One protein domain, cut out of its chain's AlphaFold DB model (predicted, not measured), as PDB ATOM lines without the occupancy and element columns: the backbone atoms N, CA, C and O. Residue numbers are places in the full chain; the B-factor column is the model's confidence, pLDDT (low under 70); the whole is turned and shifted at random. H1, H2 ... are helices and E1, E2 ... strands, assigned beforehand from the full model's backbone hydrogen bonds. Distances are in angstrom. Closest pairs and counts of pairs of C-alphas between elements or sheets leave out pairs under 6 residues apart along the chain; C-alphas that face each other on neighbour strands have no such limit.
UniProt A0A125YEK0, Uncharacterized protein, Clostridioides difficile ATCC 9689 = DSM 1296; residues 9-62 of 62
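What this domain is: This is residues 9 to 62 of the 62 residues of an uncharacterized protein of Clostridioides difficile ATCC 9689 = DSM 1296 (UniProt A0A125YEK0). A small three-stranded antiparallel sheet, E1 E4 E5, bends at one end into a two-stranded hairpin, E2 and E3, and the single helix H1 packs on both E5 and E3. The long link of residues 36 to 51 folds back from E5 before it reaches H1. The printed part has 54 residues, with five named strands and one named helix in the order E1 E2 E3 E4 E5 H1; the class is mixed. It is compact, with a radius of gyration of the C-alphas of 9.7 A and a rounded outline spanning 26 by 24 by 18 A.

Where its parts are: E1, residues 9 to 11, begins at C-alpha 9 (35.426, 31.567, -26.783) and measures 5.9 A. E2, residues 14 to 16, and E3, residues 19 to 21, measure 6.5 A each. E4, residues 24 to 28, and E5, residues 31 to 35, measure 13.0 A each. H1, residues 52 to 61, measures 14.4 A and ends at C-alpha 61 (22.143, 42.599, -20.945).

How they stand to each other: E1 runs on into E2 at 50 degrees, and E3 into E4 at 67 degrees. E1 and E4 are antiparallel, with N 10 and O 25 2.8 A apart. In the hairpin E4 and E5, N 26 and O 33 are 2.9 A apart; in the hairpin E2 and E3, N 21 and O 14 are 2.8 A apart. These pairs are within hydrogen-bond range. H1 is on the sheet E1 E4 E5, in two layers, a helix on one face of a sheet; the closest C-alphas of H1 and E5 are those of Ile 58 and Tyr 35, 6.2 A apart. Those of H1 and E3 are Leu 55 and Phe 21, 6.8 A. In H1 every O i to N i+4 pair is within hydrogen-bond range. E3 and E5 are apart.

The domain as a whole: The C-alphas farthest apart, those of Gly 18 and Glu 29, are 28.6 A apart. The printed part has no cut and ends at the chain's last residue, 62. The link E5 to H1 is long, with 16 residues; the other links are tight. No printed residue is under 70 in pLDDT.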
ATOM      1  N   GLU A   9      35.372  30.802 -28.034       94.56
ATOM      2  CA  GLU A   9      35.426  31.567 -26.783       94.56
ATOM      3  C   GLU A   9      36.890  31.850 -26.422       94.56
ATOM      4  O   GLU A   9      37.673  30.934 -26.193       94.56
ATOM      5  N   VAL A  10      37.257  33.131 -26.360       95.31
ATOM      6  CA  VAL A  10      38.634  33.585 -26.103       95.31
ATOM      7  C   VAL A  10      38.875  33.813 -24.611       95.31
ATOM      8  O   VAL A  10      39.947  33.511 -24.093       95.31
ATOM      9  N   GLN A  11      37.911  34.417 -23.912       95.00
ATOM     10  CA  GLN A  11      37.990  34.722 -22.476       95.00
ATOM     11  C   GLN A  11      36.601  35.064 -21.926       95.00
ATOM     12  O   GLN A  11      35.756  35.562 -22.662       95.00
ATOM     13  N   LYS A  12      36.378  34.876 -20.621       93.94
ATOM     14  CA  LYS A  12      35.075  35.120 -19.961       93.94
ATOM     15  C   LYS A  12      34.897  36.511 -19.346       93.94
ATOM     16  O   LYS A  12      33.808  36.851 -18.903       93.94
ATOM     17  N   THR A  13      35.970  37.297 -19.263       94.81
ATOM     18  CA  THR A  13      35.946  38.679 -18.752       94.81
ATOM     19  C   THR A  13      36.944  39.527 -19.530       94.81
ATOM     20  O   THR A  13      37.880  38.975 -20.109       94.81
ATOM     21  N   LEU A  14      36.790  40.853 -19.541       94.50
ATOM     22  CA  LEU A  14      37.730  41.777 -20.187       94.50
ATOM     23  C   LEU A  14      38.055  42.955 -19.265       94.50
ATOM     24  O   LEU A  14      37.153  43.630 -18.780       94.50
ATOM     25  N   THR A  15      39.341  43.256 -19.082       95.56
ATOM     26  CA  THR A  15      39.786  44.482 -18.402       95.56
ATOM     27  C   THR A  15      40.186  45.525 -19.435       95.56
ATOM     28  O   THR A  15      41.014  45.260 -20.307       95.56
ATOM     29  N   LYS A  16      39.613  46.728 -19.344       93.31
ATOM     30  CA  LYS A  16      39.931  47.851 -20.233       93.31
ATOM     31  C   LYS A  16      39.972  49.154 -19.442       93.31
ATOM     32  O   LYS A  16      39.027  49.480 -18.730       93.31
ATOM     33  N   LYS A  17      41.072  49.905 -19.582       92.56
ATOM     34  CA  LYS A  17      41.345  51.143 -18.820       92.56
ATOM     35  C   LYS A  17      41.180  50.960 -17.298       92.56
ATOM     36  O   LYS A  17      40.513  51.756 -16.650       92.56
ATOM     37  N   GLY A  18      41.707  49.863 -16.746       93.50
ATOM     38  CA  GLY A  18      41.626  49.560 -15.310       93.50
ATOM     39  C   GLY A  18      40.259  49.076 -14.807       93.50
ATOM     40  O   GLY A  18      40.164  48.628 -13.671       93.50
ATOM     41  N   LYS A  19      39.207  49.095 -15.639       93.94
ATOM     42  CA  LYS A  19      37.894  48.543 -15.286       93.94
ATOM     43  C   LYS A  19      37.729  47.130 -15.842       93.94
ATOM     44  O   LYS A  19      37.936  46.908 -17.037       93.94
ATOM     45  N   LYS A  20      37.323  46.196 -14.981       95.94
ATOM     46  CA  LYS A  20      36.897  44.846 -15.368       95.94
ATOM     47  C   LYS A  20      35.435  44.867 -15.822       95.94
ATOM     48  O   LYS A  20      34.611  45.519 -15.186       95.94
ATOM     49  N   PHE A  21      35.152  44.161 -16.911       96.62
ATOM     50  CA  PHE A  21      33.820  43.919 -17.455       96.62
ATOM     51  C   PHE A  21      33.542  42.412 -17.453       96.62
ATOM     52  O   PHE A  21      34.372  41.621 -17.924       96.62
ATOM     53  N   ASN A  22      32.376  42.024 -16.950       96.06
ATOM     54  CA  ASN A  22      31.882  40.651 -16.875       96.06
ATOM     55  C   ASN A  22      31.234  40.232 -18.201       96.06
ATOM     56  O   ASN A  22      30.071  39.860 -18.256       96.06
ATOM     57  N   VAL A  23      32.000  40.330 -19.286       96.88
ATOM     58  CA  VAL A  23      31.569  39.920 -20.626       96.88
ATOM     59  C   VAL A  23      32.537  38.897 -21.202       96.88
ATOM     60  O   VAL A  23      33.759  39.049 -21.087       96.88
ATOM     61  N   GLY A  24      31.981  37.883 -21.860       97.25
ATOM     62  CA  GLY A  24      32.742  36.957 -22.681       97.25
ATOM     63  C   GLY A  24      33.259  37.653 -23.934       97.25
ATOM     64  O   GLY A  24      32.621  38.561 -24.466       97.25
ATOM     65  N   ILE A  25      34.425  37.236 -24.412       97.75
ATOM     66  CA  ILE A  25      34.985  37.648 -25.694       97.75
ATOM     67  C   ILE A  25      35.012  36.426 -26.591       97.75
ATOM     68  O   ILE A  25      35.660  35.432 -26.270       97.75
ATOM     69  N   GLY A  26      34.298  36.518 -27.704       96.88
ATOM     70  CA  GLY A  26      34.279  35.508 -28.748       96.88
ATOM     71  C   GLY A  26      35.074  35.982 -29.955       96.88
ATOM     72  O   GLY A  26      35.235  37.189 -30.166       96.88
ATOM     73  N   LYS A  27      35.554  35.033 -30.756       96.44
ATOM     74  CA  LYS A  27      36.152  35.277 -32.066       96.44
ATOM     75  C   LYS A  27      35.393  34.489 -33.127       96.44
ATOM     76  O   LYS A  27      35.188  33.286 -32.989       96.44
ATOM     77  N   ASP A  28      34.976  35.181 -34.176       93.88
ATOM     78  CA  ASP A  28      34.422  34.590 -35.390       93.88
ATOM     79  C   ASP A  28      35.210  35.045 -36.625       93.88
ATOM     80  O   ASP A  28      36.206  35.765 -36.522       93.88
ATOM     81  N   GLU A  29      34.762  34.622 -37.806       93.62
ATOM     82  CA  GLU A  29      35.372  34.970 -39.097       93.62
ATOM     83  C   GLU A  29      35.434  36.486 -39.349       93.62
ATOM     84  O   GLU A  29      36.257  36.950 -40.134       93.62
ATOM     85  N   LYS A  30      34.587  37.278 -38.673       94.00
ATOM     86  CA  LYS A  30      34.531  38.742 -38.804       94.00
ATOM     87  C   LYS A  30      35.357  39.466 -37.737       94.00
ATOM     88  O   LYS A  30      35.443  40.692 -37.777       94.00
ATOM     89  N   GLY A  31      35.935  38.745 -36.773       95.81
ATOM     90  CA  GLY A  31      36.796  39.288 -35.724       95.81
ATOM     91  C   GLY A  31      36.299  38.997 -34.306       95.81
ATOM     92  O   GLY A  31      35.676  37.976 -34.032       95.81
ATOM     93  N   TYR A  32      36.608  39.898 -33.379       97.69
ATOM     94  CA  TYR A  32      36.329  39.766 -31.950       97.69
ATOM     95  C   TYR A  32      35.058  40.506 -31.552       97.69
ATOM     96  O   TYR A  32      34.828  41.641 -31.966       97.69
ATOM     97  N   PHE A  33      34.255  39.912 -30.681       97.69
ATOM     98  CA  PHE A  33      33.042  40.535 -30.158       97.69
ATOM     99  C   PHE A  33      32.881  40.248 -28.668       97.69
ATOM    100  O   PHE A  33      33.372  39.242 -28.161       97.69
ATOM    101  N   ALA A  34      32.179  41.137 -27.970       97.88
ATOM    102  CA  ALA A  34      31.768  40.909 -26.592       97.88
ATOM    103  C   ALA A  34      30.391  40.242 -26.569       97.88
ATOM    104  O   ALA A  34      29.529  40.603 -27.376       97.88
ATOM    105  N   TYR A  35      30.165  39.307 -25.654       97.25
ATOM    106  CA  TYR A  35      28.870  38.658 -25.474       97.25
ATOM    107  C   TYR A  35      28.582  38.302 -24.014       97.25
ATOM    108  O   TYR A  35      29.478  38.188 -23.178       97.25
ATOM    109  N   THR A  36      27.300  38.108 -23.749       96.50
ATOM    110  CA  THR A  36      26.727  37.455 -22.569       96.50
ATOM    111  C   THR A  36      25.842  36.309 -23.062       96.50
ATOM    112  O   THR A  36      25.746  36.061 -24.268       96.50
ATOM    113  N   HIS A  37      25.152  35.601 -22.168       93.12
ATOM    114  CA  HIS A  37      24.173  34.587 -22.582       93.12
ATOM    115  C   HIS A  37      22.983  35.172 -23.358       93.12
ATOM    116  O   HIS A  37      22.283  34.421 -24.032       93.12
ATOM    117  N   ARG A  38      22.739  36.488 -23.266       94.00
ATOM    118  CA  ARG A  38      21.572  37.158 -23.866       94.00
ATOM    119  C   ARG A  38      21.887  37.969 -25.115       94.00
ATOM    120  O   ARG A  38      21.044  38.032 -26.006       94.00
ATOM    121  N   ALA A  39      23.055  38.607 -25.194       95.94
ATOM    122  CA  ALA A  39      23.382  39.485 -26.315       95.94
ATOM    123  C   ALA A  39      24.849  39.398 -26.735       95.94
ATOM    124  O   ALA A  39      25.720  39.004 -25.964       95.94
ATOM    125  N   ARG A  40      25.126  39.838 -27.967       96.06
ATOM    126  CA  ARG A  40      26.483  40.028 -28.493       96.06
ATOM    127  C   ARG A  40      26.630  41.369 -29.197       96.06
ATOM    128  O   ARG A  40      25.672  41.893 -29.763       96.06
ATOM    129  N   SER A  41      27.843  41.909 -29.206       97.62
ATOM    130  CA  SER A  41      28.188  43.070 -30.020       97.62
ATOM    131  C   SER A  41      28.432  42.685 -31.482       97.62
ATOM    132  O   SER A  41      28.576  41.509 -31.831       97.62
ATOM    133  N   LYS A  42      28.581  43.708 -32.332       97.25
ATOM    134  CA  LYS A  42      29.263  43.561 -33.626       97.25
ATOM    135  C   LYS A  42      30.702  43.057 -33.438       97.25
ATOM    136  O   LYS A  42      31.263  43.224 -32.350       97.25
ATOM    137  N   SER A  43      31.272  42.471 -34.487       97.56
ATOM    138  CA  SER A  43      32.682  42.070 -34.518       97.56
ATOM    139  C   SER A  43      33.593  43.271 -34.797       97.56
ATOM    140  O   SER A  43      33.206  44.220 -35.484       97.56
ATOM    141  N   TYR A  44      34.790  43.231 -34.223       97.69
ATOM    142  CA  TYR A  44      35.852  44.228 -34.319       97.69
ATOM    143  C   TYR A  44      37.172  43.536 -34.667       97.69
ATOM    144  O   TYR A  44      37.345  42.356 -34.371       97.69
ATOM    145  N   ILE A  45      38.123  44.263 -35.253       97.00
ATOM    146  CA  ILE A  45      39.410  43.695 -35.695       97.00
ATOM    147  C   ILE A  45      40.179  43.081 -34.517       97.00
ATOM    148  O   ILE A  45      40.695  41.970 -34.628       97.00
ATOM    149  N   SER A  46      40.195  43.759 -33.367       95.81
ATOM    150  CA  SER A  46      40.761  43.250 -32.116       95.81
ATOM    151  C   SER A  46      39.792  43.394 -30.937       95.81
ATOM    152  O   SER A  46      38.893  44.240 -30.929       95.81
ATOM    153  N   LYS A  47      40.002  42.608 -29.872       94.12
ATOM    154  CA  LYS A  47      39.242  42.758 -28.613       94.12
ATOM    155  C   LYS A  47      39.471  44.122 -27.944       94.12
ATOM    156  O   LYS A  47      38.610  44.612 -27.214       94.12
ATOM    157  N   GLN A  48      40.611  44.758 -28.208       93.44
ATOM    158  CA  GLN A  48      40.955  46.090 -27.722       93.44
ATOM    159  C   GLN A  48      40.175  47.190 -28.444       93.44
ATOM    160  O   GLN A  48      39.978  48.248 -27.848       93.44
ATOM    161  N   ASP A  49      39.648  46.944 -29.643       96.75
ATOM    162  CA  ASP A  49      38.858  47.932 -30.389       96.75
ATOM    163  C   ASP A  49      37.423  48.059 -29.868       96.75
ATOM    164  O   ASP A  49      36.778  49.087 -30.075       96.75
ATOM    165  N   ILE A  50      36.925  47.066 -29.118       97.31
ATOM    166  CA  ILE A  50      35.556  47.061 -28.584       97.31
ATOM    167  C   ILE A  50      35.362  48.263 -27.639       97.31
ATOM    168  O   ILE A  50      36.001  48.325 -26.580       97.31
ATOM    169  N   PRO A  51      34.499  49.246 -27.959       97.69
ATOM    170  CA  PRO A  51      34.354  50.450 -27.148       97.69
ATOM    171  C   PRO A  51      33.818  50.142 -25.748       97.69
ATOM    172  O   PRO A  51      32.954  49.288 -25.577       97.69
ATOM    173  N   ILE A  52      34.241  50.915 -24.744       97.19
ATOM    174  CA  ILE A  52      33.752  50.754 -23.361       97.19
ATOM    175  C   ILE A  52      32.224  50.877 -23.280       97.19
ATOM    176  O   ILE A  52      31.597  50.143 -22.526       97.19
ATOM    177  N   LYS A  53      31.608  51.767 -24.073       97.44
ATOM    178  CA  LYS A  53      30.141  51.898 -24.142       97.44
ATOM    179  C   LYS A  53      29.471  50.586 -24.567       97.44
ATOM    180  O   LYS A  53      28.427  50.241 -24.031       97.44
ATOM    181  N   VAL A  54      30.093  49.853 -25.489       97.94
ATOM    182  CA  VAL A  54      29.598  48.561 -25.973       97.94
ATOM    183  C   VAL A  54      29.796  47.485 -24.914       97.94
ATOM    184  O   VAL A  54      28.860  46.745 -24.650       97.94
ATOM    185  N   LEU A  55      30.958  47.447 -24.251       97.62
ATOM    186  CA  LEU A  55      31.195  46.528 -23.133       97.62
ATOM    187  C   LEU A  55      30.163  46.722 -22.015       97.62
ATOM    188  O   LEU A  55      29.566  45.747 -21.582       97.62
ATOM    189  N   LYS A  56      29.888  47.974 -21.620       97.69
ATOM    190  CA  LYS A  56      28.851  48.312 -20.629       97.69
ATOM    191  C   LYS A  56      27.456  47.874 -21.069       97.69
ATOM    192  O   LYS A  56      26.703  47.351 -20.260       97.69
ATOM    193  N   PHE A  57      27.105  48.115 -22.333       97.94
ATOM    194  CA  PHE A  57      25.801  47.720 -22.858       97.94
ATOM    195  C   PHE A  57      25.643  46.198 -22.839       97.94
ATOM    196  O   PHE A  57      24.669  45.699 -22.290       97.94
ATOM    197  N   ILE A  58      26.620  45.464 -23.373       98.00
ATOM    198  CA  ILE A  58      26.577  44.002 -23.403       98.00
ATOM    199  C   ILE A  58      26.552  43.427 -21.982       98.00
ATOM    200  O   ILE A  58      25.684  42.611 -21.701       98.00
ATOM    201  N   GLU A  59      27.389  43.922 -21.071       97.25
ATOM    202  CA  GLU A  59      27.360  43.554 -19.645       97.25
ATOM    203  C   GLU A  59      25.984  43.804 -19.007       97.25
ATOM    204  O   GLU A  59      25.487  42.970 -18.264       97.25
ATOM    205  N   SER A  60      25.317  44.915 -19.340       97.31
ATOM    206  CA  SER A  60      23.978  45.208 -18.808       97.31
ATOM    207  C   SER A  60      22.883  44.271 -19.323       97.31
ATOM    208  O   SER A  60      21.792  44.239 -18.757       97.31
ATOM    209  N   THR A  61      23.144  43.514 -20.394       96.69
ATOM    210  CA  THR A  61      22.143  42.599 -20.945       96.69
ATOM    211  C   THR A  61      22.070  41.274 -20.202       96.69
ATOM    212  O   THR A  61      20.994  40.675 -20.215       96.69
ATOM    213  N   GLY A  62      23.141  40.804 -19.550       82.75
ATOM    214  CA  GLY A  62      23.199  39.452 -18.989       82.75
ATOM    215  C   GLY A  62      24.358  39.208 -18.044       82.75
ATOM    216  O   GLY A  62      25.504  39.447 -18.469       82.75
TER     217      GLY A  62